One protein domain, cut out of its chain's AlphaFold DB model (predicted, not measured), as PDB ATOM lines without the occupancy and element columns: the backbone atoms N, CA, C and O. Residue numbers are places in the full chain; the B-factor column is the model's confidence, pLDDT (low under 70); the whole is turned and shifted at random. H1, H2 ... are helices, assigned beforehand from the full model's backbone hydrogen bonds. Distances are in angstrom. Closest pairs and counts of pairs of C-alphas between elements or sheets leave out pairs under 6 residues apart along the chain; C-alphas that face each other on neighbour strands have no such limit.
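AT A GLANCE: This is residues 79 to 151 and 278 to 312 of the 539 residues of a protein of Klebsormidium nitens (UniProt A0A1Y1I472). Look first at H4, the longest helix: it stands in an up-and-down bundle of four helices, H1 to H4, each running against the one before, and short H5 turns off its last end. At that end residues 117 to 122 stick out. The printed part has 108 residues, five named helices, H1 to H5, no named strand: all helix, compact, radius of gyration of the C-alphas 14.1 A, spans 47 by 27 by 24 A.

HOW THE PARTS SIT: The hub H4, residues 278 to 299, touches H3, residues 133 to 148, opposite ways at a shallow tilt of 32 degrees; the closest C-alphas, Val 141 and Ala 288, are 4.3 A apart. H4 touches H2, residues 99 to 113, the same way at 25 degrees, shallow; closest C-alphas Ser 113 and Met 298, 5.5 A. H1, residues 82 to 95, forms a hairpin with H2; closest C-alphas Leu 94 and Val 102, 4.8 A. H5, residues 302 to 310, only just touches H4, only at the corner, with 3 pairs of C-alphas within 8 A; closest Ser 299 and Glu 305, 5.5 A. Every O i to N i+4 pair is within hydrogen-bond range in H2 and H4; 8 of 10 in H1, 9 of 12 in H3, 3 of 5 in H5.

IN THESE COORDINATES: Find C-alpha 278 at (15.374, 59.916, 46.666); H4 runs 31.6 A to C-alpha 299 at (16.906, 30.343, 35.701).

THE WHOLE: Residues 152 to 277 are cut out, a 12.6 A gap between C-alphas 151 and 278. The link H2 to H3 is long; pLDDT is under 70 at residues 79 to 80, 115 to 124 and 146 to 151.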
ATOM      1  N   GLN A  79       0.099  38.778  24.279       61.31
ATOM      2  CA  GLN A  79       0.003  37.791  23.211       61.31
ATOM      3  C   GLN A  79       1.158  36.805  23.377       61.31
ATOM      4  O   GLN A  79       2.301  37.215  23.526       61.31
ATOM      5  N   ILE A  80       0.880  35.506  23.343       63.22
ATOM      6  CA  ILE A  80       1.905  34.463  23.525       63.22
ATOM      7  C   ILE A  80       3.001  34.565  22.440       63.22
ATOM      8  O   ILE A  80       4.166  34.283  22.702       63.22
ATOM      9  N   ASP A  81       2.660  35.099  21.262       71.25
ATOM     10  CA  ASP A  81       3.602  35.416  20.176       71.25
ATOM     11  C   ASP A  81       4.498  36.640  20.462       71.25
ATOM     12  O   ASP A  81       5.246  37.084  19.584       71.25
ATOM     13  N   MET A  82       4.392  37.256  21.644       73.56
ATOM     14  CA  MET A  82       5.081  38.507  21.952       73.56
ATOM     15  C   MET A  82       6.597  38.341  21.900       73.56
ATOM     16  O   MET A  82       7.281  39.210  21.368       73.56
ATOM     17  N   ALA A  83       7.116  37.213  22.384       76.75
ATOM     18  CA  ALA A  83       8.541  36.913  22.313       76.75
ATOM     19  C   ALA A  83       9.045  36.910  20.862       76.75
ATOM     20  O   ALA A  83      10.016  37.587  20.531       76.75
ATOM     21  N   ASP A  84       8.335  36.224  19.968       80.00
ATOM     22  CA  ASP A  84       8.770  36.068  18.582       80.00
ATOM     23  C   ASP A  84       8.668  37.395  17.806       80.00
ATOM     24  O   ASP A  84       9.559  37.728  17.022       80.00
ATOM     25  N   LYS A  85       7.628  38.201  18.062       83.31
ATOM     26  CA  LYS A  85       7.379  39.465  17.341       83.31
ATOM     27  C   LYS A  85       8.130  40.667  17.916       83.31
ATOM     28  O   LYS A  85       8.536  41.540  17.154       83.31
ATOM     29  N   PHE A  86       8.326  40.717  19.233       86.31
ATOM     30  CA  PHE A  86       8.800  41.911  19.940       86.31
ATOM     31  C   PHE A  86      10.133  41.725  20.676       86.31
ATOM     32  O   PHE A  86      10.544  42.635  21.390       86.31
ATOM     33  N   HIS A  87      10.865  40.620  20.477       88.81
ATOM     34  CA  HIS A  87      12.168  40.411  21.133       88.81
ATOM     35  C   HIS A  87      13.141  41.586  20.967       88.81
ATOM     36  O   HIS A  87      13.743  42.029  21.941       88.81
ATOM     37  N   LYS A  88      13.257  42.147  19.755       92.75
ATOM     38  CA  LYS A  88      14.121  43.316  19.509       92.75
ATOM     39  C   LYS A  88      13.645  44.547  20.270       92.75
ATOM     40  O   LYS A  88      14.468  45.285  20.794       92.75
ATOM     41  N   GLN A  89      12.332  44.762  20.331       94.06
ATOM     42  CA  GLN A  89      11.761  45.891  21.058       94.06
ATOM     43  C   GLN A  89      11.999  45.748  22.561       94.06
ATOM     44  O   GLN A  89      12.349  46.735  23.188       94.06
ATOM     45  N   LEU A  90      11.880  44.541  23.123       93.88
ATOM     46  CA  LEU A  90      12.185  44.285  24.534       93.88
ATOM     47  C   LEU A  90      13.638  44.641  24.866       93.88
ATOM     48  O   LEU A  90      13.881  45.384  25.811       93.88
ATOM     49  N   VAL A  91      14.595  44.164  24.065       94.38
ATOM     50  CA  VAL A  91      16.024  44.453  24.279       94.38
ATOM     51  C   VAL A  91      16.313  45.948  24.130       94.38
ATOM     52  O   VAL A  91      16.945  46.533  25.003       94.38
ATOM     53  N   LEU A  92      15.803  46.592  23.075       94.69
ATOM     54  CA  LEU A  92      15.993  48.030  22.863       94.69
ATOM     55  C   LEU A  92      15.330  48.873  23.958       94.69
ATOM     56  O   LEU A  92      15.894  49.879  24.368       94.69
ATOM     57  N   ALA A  93      14.161  48.462  24.452       95.25
ATOM     58  CA  ALA A  93      13.470  49.129  25.546       95.25
ATOM     59  C   ALA A  93      14.293  49.069  26.842       95.25
ATOM     60  O   ALA A  93      14.492  50.109  27.467       95.25
ATOM     61  N   LEU A  94      14.852  47.901  27.186       94.75
ATOM     62  CA  LEU A  94      15.772  47.751  28.323       94.75
ATOM     63  C   LEU A  94      17.032  48.617  28.162       94.75
ATOM     64  O   LEU A  94      17.430  49.302  29.097       94.75
ATOM     65  N   GLN A  95      17.625  48.635  26.966       93.75
ATOM     66  CA  GLN A  95      18.845  49.397  26.670       93.75
ATOM     67  C   GLN A  95      18.616  50.908  26.522       93.75
ATOM     68  O   GLN A  95      19.569  51.681  26.561       93.75
ATOM     69  N   SER A  96      17.370  51.345  26.321       93.38
ATOM     70  CA  SER A  96      17.055  52.756  26.074       93.38
ATOM     71  C   SER A  96      17.283  53.650  27.295       93.38
ATOM     72  O   SER A  96      17.443  54.860  27.143       93.38
ATOM     73  N   GLY A  97      17.218  53.077  28.504       86.25
ATOM     74  CA  GLY A  97      17.182  53.827  29.761       86.25
ATOM     75  C   GLY A  97      15.921  54.688  29.945       86.25
ATOM     76  O   GLY A  97      15.822  55.420  30.930       86.25
ATOM     77  N   LEU A  98      14.951  54.625  29.021       90.00
ATOM     78  CA  LEU A  98      13.701  55.376  29.105       90.00
ATOM     79  C   LEU A  98      12.752  54.704  30.094       90.00
ATOM     80  O   LEU A  98      12.381  53.544  29.928       90.00
ATOM     81  N   LYS A  99      12.289  55.470  31.084       89.56
ATOM     82  CA  LYS A  99      11.453  54.985  32.191       89.56
ATOM     83  C   LYS A  99      10.261  54.131  31.770       89.56
ATOM     84  O   LYS A  99      10.099  53.010  32.244       89.56
ATOM     85  N   SER A 100       9.432  54.647  30.868       92.50
ATOM     86  CA  SER A 100       8.236  53.942  30.401       92.50
ATOM     87  C   SER A 100       8.567  52.659  29.640       92.50
ATOM     88  O   SER A 100       7.860  51.666  29.790       92.50
ATOM     89  N   GLU A 101       9.644  52.672  28.853       94.56
ATOM     90  CA  GLU A 101      10.058  51.542  28.022       94.56
ATOM     91  C   GLU A 101      10.678  50.430  28.869       94.56
ATOM     92  O   GLU A 101      10.298  49.269  28.721       94.56
ATOM     93  N   VAL A 102      11.567  50.770  29.809       92.81
ATOM     94  CA  VAL A 102      12.164  49.794  30.732       92.81
ATOM     95  C   VAL A 102      11.081  49.159  31.605       92.81
ATOM     96  O   VAL A 102      11.014  47.934  31.695       92.81
ATOM     97  N   ALA A 103      10.169  49.958  32.169       92.75
ATOM     98  CA  ALA A 103       9.052  49.439  32.959       92.75
ATOM     99  C   ALA A 103       8.135  48.520  32.133       92.75
ATOM    100  O   ALA A 103       7.738  47.447  32.595       92.75
ATOM    101  N   TRP A 104       7.812  48.900  30.892       94.31
ATOM    102  CA  TRP A 104       7.041  48.054  29.981       94.31
ATOM    103  C   TRP A 104       7.762  46.736  29.669       94.31
ATOM    104  O   TRP A 104       7.143  45.668  29.728       94.31
ATOM    105  N   ALA A 105       9.064  46.788  29.382       95.56
ATOM    106  CA  ALA A 105       9.861  45.613  29.058       95.56
ATOM    107  C   ALA A 105       9.978  44.657  30.250       95.56
ATOM    108  O   ALA A 105       9.741  43.461  30.086       95.56
ATOM    109  N   LEU A 106      10.258  45.165  31.455       95.00
ATOM    110  CA  LEU A 106      10.344  44.355  32.673       95.00
ATOM    111  C   LEU A 106       9.005  43.710  33.037       95.00
ATOM    112  O   LEU A 106       8.972  42.523  33.360       95.00
ATOM    113  N   ASN A 107       7.890  44.437  32.919       93.56
ATOM    114  CA  ASN A 107       6.560  43.863  33.142       93.56
ATOM    115  C   ASN A 107       6.248  42.756  32.127       93.56
ATOM    116  O   ASN A 107       5.769  41.682  32.495       93.56
ATOM    117  N   SER A 108       6.577  42.984  30.854       92.00
ATOM    118  CA  SER A 108       6.386  41.999  29.786       92.00
ATOM    119  C   SER A 108       7.234  40.748  30.022       92.00
ATOM    120  O   SER A 108       6.730  39.628  29.956       92.00
ATOM    121  N   LEU A 109       8.510  40.927  30.364       92.56
ATOM    122  CA  LEU A 109       9.424  39.833  30.675       92.56
ATOM    123  C   LEU A 109       9.043  39.105  31.961       92.56
ATOM    124  O   LEU A 109       9.207  37.893  32.021       92.56
ATOM    125  N   THR A 110       8.479  39.790  32.956       91.50
ATOM    126  CA  THR A 110       7.954  39.151  34.169       91.50
ATOM    127  C   THR A 110       6.854  38.159  33.806       91.50
ATOM    128  O   THR A 110       6.935  36.997  34.204       91.50
ATOM    129  N   VAL A 111       5.892  38.569  32.970       88.75
ATOM    130  CA  VAL A 111       4.825  37.681  32.481       88.75
ATOM    131  C   VAL A 111       5.394  36.525  31.653       88.75
ATOM    132  O   VAL A 111       4.999  35.384  31.862       88.75
ATOM    133  N   LEU A 112       6.355  36.789  30.761       87.31
ATOM    134  CA  LEU A 112       6.990  35.749  29.936       87.31
ATOM    135  C   LEU A 112       7.881  34.790  30.747       87.31
ATOM    136  O   LEU A 112       8.065  33.639  30.351       87.31
ATOM    137  N   SER A 113       8.445  35.262  31.862       88.31
ATOM    138  CA  SER A 113       9.291  34.478  32.768       88.31
ATOM    139  C   SER A 113       8.480  33.601  33.723       88.31
ATOM    140  O   SER A 113       9.021  32.665  34.315       88.31
ATOM    141  N   PHE A 114       7.183  33.878  33.879       83.75
ATOM    142  CA  PHE A 114       6.325  33.107  34.758       83.75
ATOM    143  C   PHE A 114       5.908  31.799  34.084       83.75
ATOM    144  O   PHE A 114       5.248  31.781  33.047       83.75
ATOM    145  N   ARG A 115       6.284  30.680  34.702       67.88
ATOM    146  CA  ARG A 115       5.876  29.344  34.272       67.88
ATOM    147  C   ARG A 115       4.724  28.867  35.145       67.88
ATOM    148  O   ARG A 115       4.931  28.577  36.325       67.88
ATOM    149  N   ASP A 116       3.531  28.746  34.569       67.00
ATOM    150  CA  ASP A 116       2.420  28.116  35.278       67.00
ATOM    151  C   ASP A 116       2.692  26.609  35.449       67.00
ATOM    152  O   ASP A 116       3.205  25.940  34.548       67.00
ATOM    153  N   LYS A 117       2.388  26.073  36.635       59.09
ATOM    154  CA  LYS A 117       2.692  24.681  37.013       59.09
ATOM    155  C   LYS A 117       1.882  23.671  36.201       59.09
ATOM    156  O   LYS A 117       2.338  22.542  36.033       59.09
ATOM    157  N   ASP A 118       0.725  24.090  35.695       58.12
ATOM    158  CA  ASP A 118      -0.208  23.233  34.965       58.12
ATOM    159  C   ASP A 118      -0.093  23.375  33.440       58.12
ATOM    160  O   ASP A 118      -0.577  22.517  32.695       58.12
ATOM    161  N   ASP A 119       0.617  24.398  32.953       57.56
ATOM    162  CA  ASP A 119       0.760  24.653  31.521       57.56
ATOM    163  C   ASP A 119       2.016  23.967  30.962       57.56
ATOM    164  O   ASP A 119       2.995  24.569  30.522       57.56
ATOM    165  N   PHE A 120       1.983  22.630  30.945       51.69
ATOM    166  CA  PHE A 120       2.975  21.792  30.253       51.69
ATOM    167  C   PHE A 120       3.008  22.028  28.729       51.69
ATOM    168  O   PHE A 120       3.802  21.414  28.006       51.69
ATOM    169  N   ARG A 121       2.145  22.900  28.199       52.38
ATOM    170  CA  ARG A 121       2.032  23.193  26.774       52.38
ATOM    171  C   ARG A 121       3.047  24.250  26.339       52.38
ATOM    172  O   ARG A 121       2.655  25.323  25.935       52.38
ATOM    173  N   LYS A 122       4.338  23.906  26.291       55.03
ATOM    174  CA  LYS A 122       5.346  24.456  25.341       55.03
ATOM    175  C   LYS A 122       5.500  25.995  25.191       55.03
ATOM    176  O   LYS A 122       6.184  26.415  24.258       55.03
ATOM    177  N   THR A 123       4.911  26.834  26.038       57.47
ATOM    178  CA  THR A 123       4.927  28.302  25.886       57.47
ATOM    179  C   THR A 123       5.970  28.998  26.751       57.47
ATOM    180  O   THR A 123       6.072  30.222  26.687       57.47
ATOM    181  N   THR A 124       6.799  28.262  27.506       65.12
ATOM    182  CA  THR A 124       7.994  28.864  28.106       65.12
ATOM    183  C   THR A 124       8.828  29.476  26.992       65.12
ATOM    184  O   THR A 124       9.074  28.855  25.955       65.12
ATOM    185  N   THR A 125       9.198  30.740  27.169       76.06
ATOM    186  CA  THR A 125      10.003  31.462  26.193       76.06
ATOM    187  C   THR A 125      11.467  31.225  26.543       76.06
ATOM    188  O   THR A 125      11.975  31.888  27.446       76.06
ATOM    189  N   PRO A 126      12.160  30.270  25.893       82.56
ATOM    190  CA  PRO A 126      13.574  30.077  26.161       82.56
ATOM    191  C   PRO A 126      14.336  31.347  25.785       82.56
ATOM    192  O   PRO A 126      13.993  32.020  24.810       82.56
ATOM    193  N   LEU A 127      15.424  31.626  26.499       84.81
ATOM    194  CA  LEU A 127      16.337  32.734  26.206       84.81
ATOM    195  C   LEU A 127      16.821  32.717  24.750       84.81
ATOM    196  O   LEU A 127      17.025  33.769  24.154       84.81
ATOM    197  N   ALA A 128      16.917  31.530  24.139       82.62
ATOM    198  CA  ALA A 128      17.252  31.365  22.726       82.62
ATOM    199  C   ALA A 128      16.285  32.089  21.761       82.62
ATOM    200  O   ALA A 128      16.689  32.430  20.652       82.62
ATOM    201  N   LYS A 129      15.027  32.331  22.158       85.38
ATOM    202  CA  LYS A 129      14.048  33.087  21.354       85.38
ATOM    203  C   LYS A 129      14.188  34.601  21.487       85.38
ATOM    204  O   LYS A 129      13.715  35.322  20.614       85.38
ATOM    205  N   ILE A 130      14.820  35.089  22.554       87.88
ATOM    206  CA  ILE A 130      14.991  36.522  22.809       87.88
ATOM    207  C   ILE A 130      16.490  36.814  23.025       87.88
ATOM    208  O   ILE A 130      16.915  37.093  24.152       87.88
ATOM    209  N   PRO A 131      17.323  36.707  21.970       89.56
ATOM    210  CA  PRO A 131      18.767  36.916  22.084       89.56
ATOM    211  C   PRO A 131      19.087  38.332  22.583       89.56
ATOM    212  O   PRO A 131      18.399  39.285  22.228       89.56
ATOM    213  N   GLY A 132      20.126  38.468  23.411       91.56
ATOM    214  CA  GLY A 132      20.547  39.743  24.012       91.56
ATOM    215  C   GLY A 132      19.765  40.168  25.261       91.56
ATOM    216  O   GLY A 132      20.187  41.081  25.961       91.56
ATOM    217  N   THR A 133      18.664  39.487  25.600       94.44
ATOM    218  CA  THR A 133      17.854  39.827  26.790       94.44
ATOM    219  C   THR A 133      18.615  39.647  28.086       94.44
ATOM    220  O   THR A 133      18.499  40.478  28.976       94.44
ATOM    221  N   LEU A 134      19.390  38.566  28.201       95.44
ATOM    222  CA  LEU A 134      20.156  38.297  29.412       95.44
ATOM    223  C   LEU A 134      21.187  39.404  29.664       95.44
ATOM    224  O   LEU A 134      21.259  39.917  30.775       95.44
ATOM    225  N   ASP A 135      21.922  39.809  28.627       95.06
ATOM    226  CA  ASP A 135      22.913  40.882  28.723       95.06
ATOM    227  C   ASP A 135      22.254  42.229  29.043       95.06
ATOM    228  O   ASP A 135      22.736  42.953  29.910       95.06
ATOM    229  N   ALA A 136      21.112  42.535  28.417       95.81
ATOM    230  CA  ALA A 136      20.354  43.753  28.699       95.81
ATOM    231  C   ALA A 136      19.800  43.785  30.136       95.81
ATOM    232  O   ALA A 136      19.837  44.827  30.781       95.81
ATOM    233  N   LEU A 137      19.320  42.656  30.671       96.81
ATOM    234  CA  LEU A 137      18.874  42.568  32.065       96.81
ATOM    235  C   LEU A 137      20.040  42.745  33.044       96.81
ATOM    236  O   LEU A 137      19.897  43.476  34.018       96.81
ATOM    237  N   ILE A 138      21.192  42.118  32.778       95.38
ATOM    238  CA  ILE A 138      22.406  42.306  33.587       95.38
ATOM    239  C   ILE A 138      22.827  43.775  33.572       95.38
ATOM    240  O   ILE A 138      23.130  44.328  34.624       95.38
ATOM    241  N   GLN A 139      22.799  44.415  32.400       93.19
ATOM    242  CA  GLN A 139      23.101  45.835  32.252       93.19
ATOM    243  C   GLN A 139      22.150  46.703  33.086       93.19
ATOM    244  O   GLN A 139      22.628  47.577  33.801       93.19
ATOM    245  N   VAL A 140      20.836  46.440  33.053       93.69
ATOM    246  CA  VAL A 140      19.861  47.157  33.893       93.69
ATOM    247  C   VAL A 140      20.167  46.971  35.377       93.69
ATOM    248  O   VAL A 140      20.114  47.937  36.121       93.69
ATOM    249  N   VAL A 141      20.528  45.777  35.845       94.25
ATOM    250  CA  VAL A 141      20.901  45.627  37.260       94.25
ATOM    251  C   VAL A 141      22.188  46.401  37.564       94.25
ATOM    252  O   VAL A 141      22.208  47.210  38.487       94.25
ATOM    253  N   ASP A 142      23.242  46.213  36.770       89.25
ATOM    254  CA  ASP A 142      24.565  46.794  37.026       89.25
ATOM    255  C   ASP A 142      24.567  48.333  36.962       89.25
ATOM    256  O   ASP A 142      25.189  48.982  37.798       89.25
ATOM    257  N   GLU A 143      23.859  48.941  36.005       85.44
ATOM    258  CA  GLU A 143      23.783  50.403  35.865       85.44
ATOM    259  C   GLU A 143      22.998  51.075  37.007       85.44
ATOM    260  O   GLU A 143      23.220  52.253  37.303       85.44
ATOM    261  N   TRP A 144      22.058  50.354  37.620       80.31
ATOM    262  CA  TRP A 144      21.046  50.919  38.519       80.31
ATOM    263  C   TRP A 144      21.397  50.648  39.981       80.31
ATOM    264  O   TRP A 144      21.152  51.490  40.842       80.31
ATOM    265  N   ARG A 145      22.101  49.543  40.226       74.38
ATOM    266  CA  ARG A 145      22.775  49.206  41.479       74.38
ATOM    267  C   ARG A 145      23.782  50.276  41.918       74.38
ATOM    268  O   ARG A 145      23.736  50.744  43.049       74.38
ATOM    269  N   ASP A 146      24.629  50.750  41.001       65.62
ATOM    270  CA  ASP A 146      25.640  51.788  41.284       65.62
ATOM    271  C   ASP A 146      25.026  53.135  41.732       65.62
ATOM    272  O   ASP A 146      25.731  54.032  42.197       65.62
ATOM    273  N   ILE A 147      23.714  53.310  41.561       62.72
ATOM    274  CA  ILE A 147      22.980  54.549  41.841       62.72
ATOM    275  C   ILE A 147      22.314  54.521  43.219       62.72
ATOM    276  O   ILE A 147      22.123  55.582  43.817       62.72
ATOM    277  N   ALA A 148      21.990  53.332  43.728       54.19
ATOM    278  CA  ALA A 148      21.323  53.153  45.013       54.19
ATOM    279  C   ALA A 148      22.244  53.419  46.217       54.19
ATOM    280  O   ALA A 148      21.768  53.692  47.317       54.19
ATOM    281  N   TYR A 149      23.564  53.421  46.017       57.59
ATOM    282  CA  TYR A 149      24.515  53.715  47.083       57.59
ATOM    283  C   TYR A 149      24.504  55.199  47.496       57.59
ATOM    284  O   TYR A 149      24.707  56.082  46.653       57.59
ATOM    285  N   PRO A 150      24.382  55.508  48.805       56.75
ATOM    286  CA  PRO A 150      24.806  56.798  49.334       56.75
ATOM    287  C   PRO A 150      26.256  57.055  48.905       56.75
ATOM    288  O   PRO A 150      27.104  56.170  49.039       56.75
ATOM    289  N   ARG A 151      26.550  58.248  48.365       53.91
ATOM    290  CA  ARG A 151      27.865  58.568  47.768       53.91
ATOM    291  C   ARG A 151      29.037  58.306  48.719       53.91
ATOM    292  O   ARG A 151      30.105  57.920  48.255       53.91
ATOM    293  N   GLU A 278      15.590  61.190  45.969       76.44
ATOM    294  CA  GLU A 278      15.374  59.916  46.666       76.44
ATOM    295  C   GLU A 278      14.378  59.033  45.900       76.44
ATOM    296  O   GLU A 278      14.645  57.857  45.677       76.44
ATOM    297  N   GLU A 279      13.305  59.641  45.386       80.31
ATOM    298  CA  GLU A 279      12.281  58.978  44.574       80.31
ATOM    299  C   GLU A 279      12.872  58.352  43.302       80.31
ATOM    300  O   GLU A 279      12.611  57.187  42.997       80.31
ATOM    301  N   GLY A 280      13.728  59.081  42.580       80.94
ATOM    302  CA  GLY A 280      14.425  58.557  41.419       80.94
ATOM    303  C   GLY A 280      15.359  57.397  41.764       80.94
ATOM    304  O   GLY A 280      15.443  56.456  40.978       80.94
ATOM    305  N   ARG A 281      16.044  57.417  42.918       80.75
ATOM    306  CA  ARG A 281      16.900  56.298  43.368       80.75
ATOM    307  C   ARG A 281      16.093  55.064  43.746       80.75
ATOM    308  O   ARG A 281      16.427  53.977  43.277       80.75
ATOM    309  N   GLU A 282      15.040  55.231  44.541       81.75
ATOM    310  CA  GLU A 282      14.132  54.147  44.931       81.75
ATOM    311  C   GLU A 282      13.518  53.480  43.696       81.75
ATOM    312  O   GLU A 282      13.504  52.255  43.576       81.75
ATOM    313  N   GLU A 283      13.084  54.280  42.723       84.94
ATOM    314  CA  GLU A 283      12.578  53.770  41.455       84.94
ATOM    315  C   GLU A 283      13.642  52.975  40.688       84.94
ATOM    316  O   GLU A 283      13.343  51.915  40.127       84.94
ATOM    317  N   ARG A 284      14.900  53.442  40.673       85.44
ATOM    318  CA  ARG A 284      15.958  52.690  39.995       85.44
ATOM    319  C   ARG A 284      16.250  51.361  40.679       85.44
ATOM    320  O   ARG A 284      16.416  50.342  40.006       85.44
ATOM    321  N   GLN A 285      16.250  51.359  42.005       88.19
ATOM    322  CA  GLN A 285      16.397  50.137  42.779       88.19
ATOM    323  C   GLN A 285      15.278  49.140  42.446       88.19
ATOM    324  O   GLN A 285      15.552  47.963  42.221       88.19
ATOM    325  N   GLN A 286      14.036  49.607  42.291       89.88
ATOM    326  CA  GLN A 286      12.915  48.751  41.891       89.88
ATOM    327  C   GLN A 286      13.114  48.109  40.511       89.88
ATOM    328  O   GLN A 286      12.718  46.958  40.315       89.88
ATOM    329  N   TRP A 287      13.740  48.791  39.545       92.50
ATOM    330  CA  TRP A 287      14.009  48.180  38.233       92.50
ATOM    331  C   TRP A 287      15.153  47.171  38.299       92.50
ATOM    332  O   TRP A 287      15.061  46.134  37.645       92.50
ATOM    333  N   ALA A 288      16.178  47.414  39.122       93.75
ATOM    334  CA  ALA A 288      17.229  46.431  39.390       93.75
ATOM    335  C   ALA A 288      16.647  45.163  40.040       93.75
ATOM    336  O   ALA A 288      16.884  44.049  39.566       93.75
ATOM    337  N   VAL A 289      15.795  45.323  41.058       94.81
ATOM    338  CA  VAL A 289      15.074  44.208  41.691       94.81
ATOM    339  C   VAL A 289      14.184  43.495  40.669       94.81
ATOM    340  O   VAL A 289      14.273  42.274  40.528       94.81
ATOM    341  N   GLY A 290      13.402  44.232  39.875       95.56
ATOM    342  CA  GLY A 290      12.555  43.674  38.818       95.56
ATOM    343  C   GLY A 290      13.340  42.867  37.777       95.56
ATOM    344  O   GLY A 290      12.961  41.740  37.452       95.56
ATOM    345  N   ALA A 291      14.466  43.393  37.296       97.12
ATOM    346  CA  ALA A 291      15.349  42.704  36.358       97.12
ATOM    347  C   ALA A 291      15.976  41.444  36.977       97.12
ATOM    348  O   ALA A 291      15.972  40.383  36.347       97.12
ATOM    349  N   SER A 292      16.445  41.521  38.226       97.38
ATOM    350  CA  SER A 292      16.998  40.367  38.945       97.38
ATOM    351  C   SER A 292      15.962  39.257  39.153       97.38
ATOM    352  O   SER A 292      16.283  38.079  38.990       97.38
ATOM    353  N   ASN A 293      14.699  39.611  39.409       97.19
ATOM    354  CA  ASN A 293      13.602  38.658  39.540       97.19
ATOM    355  C   ASN A 293      13.292  37.962  38.203       97.19
ATOM    356  O   ASN A 293      13.080  36.751  38.165       97.19
ATOM    357  N   VAL A 294      13.330  38.694  37.082       96.56
ATOM    358  CA  VAL A 294      13.205  38.096  35.740       96.56
ATOM    359  C   VAL A 294      14.338  37.099  35.485       96.56
ATOM    360  O   VAL A 294      14.065  35.972  35.069       96.56
ATOM    361  N   ILE A 295      15.593  37.472  35.771       97.75
ATOM    362  CA  ILE A 295      16.756  36.574  35.652       97.75
ATOM    363  C   ILE A 295      16.545  35.320  36.511       97.75
ATOM    364  O   ILE A 295      16.682  34.197  36.021       97.75
ATOM    365  N   ARG A 296      16.143  35.499  37.771       97.50
ATOM    366  CA  ARG A 296      15.867  34.411  38.708       97.50
ATOM    367  C   ARG A 296      14.794  33.464  38.179       97.50
ATOM    368  O   ARG A 296      15.028  32.258  38.126       97.50
ATOM    369  N   ASN A 297      13.664  33.980  37.702       95.62
ATOM    370  CA  ASN A 297      12.587  33.171  37.124       95.62
ATOM    371  C   ASN A 297      13.028  32.429  35.857       95.62
ATOM    372  O   ASN A 297      12.735  31.242  35.705       95.62
ATOM    373  N   MET A 298      13.780  33.094  34.975       95.06
ATOM    374  CA  MET A 298      14.345  32.463  33.780       95.06
ATOM    375  C   MET A 298      15.298  31.324  34.128       95.06
ATOM    376  O   MET A 298      15.339  30.348  33.380       95.06
ATOM    377  N   SER A 299      16.016  31.412  35.252       95.88
ATOM    378  CA  SER A 299      16.906  30.343  35.701       95.88
ATOM    379  C   SER A 299      16.149  29.055  36.021       95.88
ATOM    380  O   SER A 299      16.656  27.993  35.696       95.88
ATOM    381  N   PHE A 300      14.918  29.122  36.544       93.25
ATOM    382  CA  PHE A 300      14.085  27.944  36.847       93.25
ATOM    383  C   PHE A 300      13.487  27.257  35.605       93.25
ATOM    384  O   PHE A 300      12.731  26.286  35.728       93.25
ATOM    385  N   MET A 301      13.772  27.761  34.402       90.94
ATOM    386  CA  MET A 301      13.381  27.114  33.153       90.94
ATOM    387  C   MET A 301      14.484  26.143  32.706       90.94
ATOM    388  O   MET A 301      15.580  26.601  32.376       90.94
ATOM    389  N   PRO A 302      14.212  24.825  32.611       90.62
ATOM    390  CA  PRO A 302      15.223  23.827  32.247       90.62
ATOM    391  C   PRO A 302      15.927  24.104  30.912       90.62
ATOM    392  O   PRO A 302      17.082  23.734  30.718       90.62
ATOM    393  N   GLU A 303      15.241  24.767  29.979       90.81
ATOM    394  CA  GLU A 303      15.781  25.150  28.673       90.81
ATOM    395  C   GLU A 303      16.835  26.269  28.763       90.81
ATOM    396  O   GLU A 303      17.660  26.412  27.859       90.81
ATOM    397  N   ASN A 304      16.816  27.057  29.840       94.38
ATOM    398  CA  ASN A 304      17.693  28.210  30.042       94.38
ATOM    399  C   ASN A 304      18.905  27.889  30.919       94.38
ATOM    400  O   ASN A 304      19.962  28.479  30.702       94.38
ATOM    401  N   GLU A 305      18.778  26.957  31.871       93.94
ATOM    402  CA  GLU A 305      19.801  26.652  32.882       93.94
ATOM    403  C   GLU A 305      21.198  26.445  32.278       93.94
ATOM    404  O   GLU A 305      22.175  27.034  32.742       93.94
ATOM    405  N   GLY A 306      21.302  25.660  31.200       94.25
ATOM    406  CA  GLY A 306      22.581  25.393  30.535       94.25
ATOM    407  C   GLY A 306      23.215  26.641  29.915       94.25
ATOM    408  O   GLY A 306      24.408  26.884  30.097       94.25
ATOM    409  N   THR A 307      22.415  27.455  29.223       94.62
ATOM    410  CA  THR A 307      22.871  28.705  28.594       94.62
ATOM    411  C   THR A 307      23.272  29.733  29.650       94.62
ATOM    412  O   THR A 307      24.325  30.354  29.537       94.62
ATOM    413  N   MET A 308      22.474  29.873  30.710       96.88
ATOM    414  CA  MET A 308      22.737  30.804  31.808       96.88
ATOM    415  C   MET A 308      23.970  30.398  32.622       96.88
ATOM    416  O   MET A 308      24.814  31.240  32.908       96.88
ATOM    417  N   ALA A 309      24.143  29.112  32.935       96.00
ATOM    418  CA  ALA A 309      25.325  28.627  33.650       96.00
ATOM    419  C   ALA A 309      26.623  28.753  32.827       96.00
ATOM    420  O   ALA A 309      27.714  28.836  33.397       96.00
ATOM    421  N   ALA A 310      26.520  28.761  31.493       93.75
ATOM    422  CA  ALA A 310      27.641  29.011  30.591       93.75
ATOM    423  C   ALA A 310      27.947  30.509  30.404       93.75
ATOM    424  O   ALA A 310      29.072  30.858  30.036       93.75
ATOM    425  N   ALA A 311      26.983  31.396  30.672       94.44
ATOM    426  CA  ALA A 311      27.143  32.839  30.548       94.44
ATOM    427  C   ALA A 311      28.041  33.383  31.672       94.44
ATOM    428  O   ALA A 311      27.581  33.742  32.754       94.44
ATOM    429  N   LYS A 312      29.351  33.466  31.402       92.69
ATOM    430  CA  LYS A 312      30.356  33.945  32.364       92.69
ATOM    431  C   LYS A 312      29.966  35.287  32.988       92.69
ATOM    432  O   LYS A 312      29.994  35.398  34.207       92.69
TER     433      LYS A 312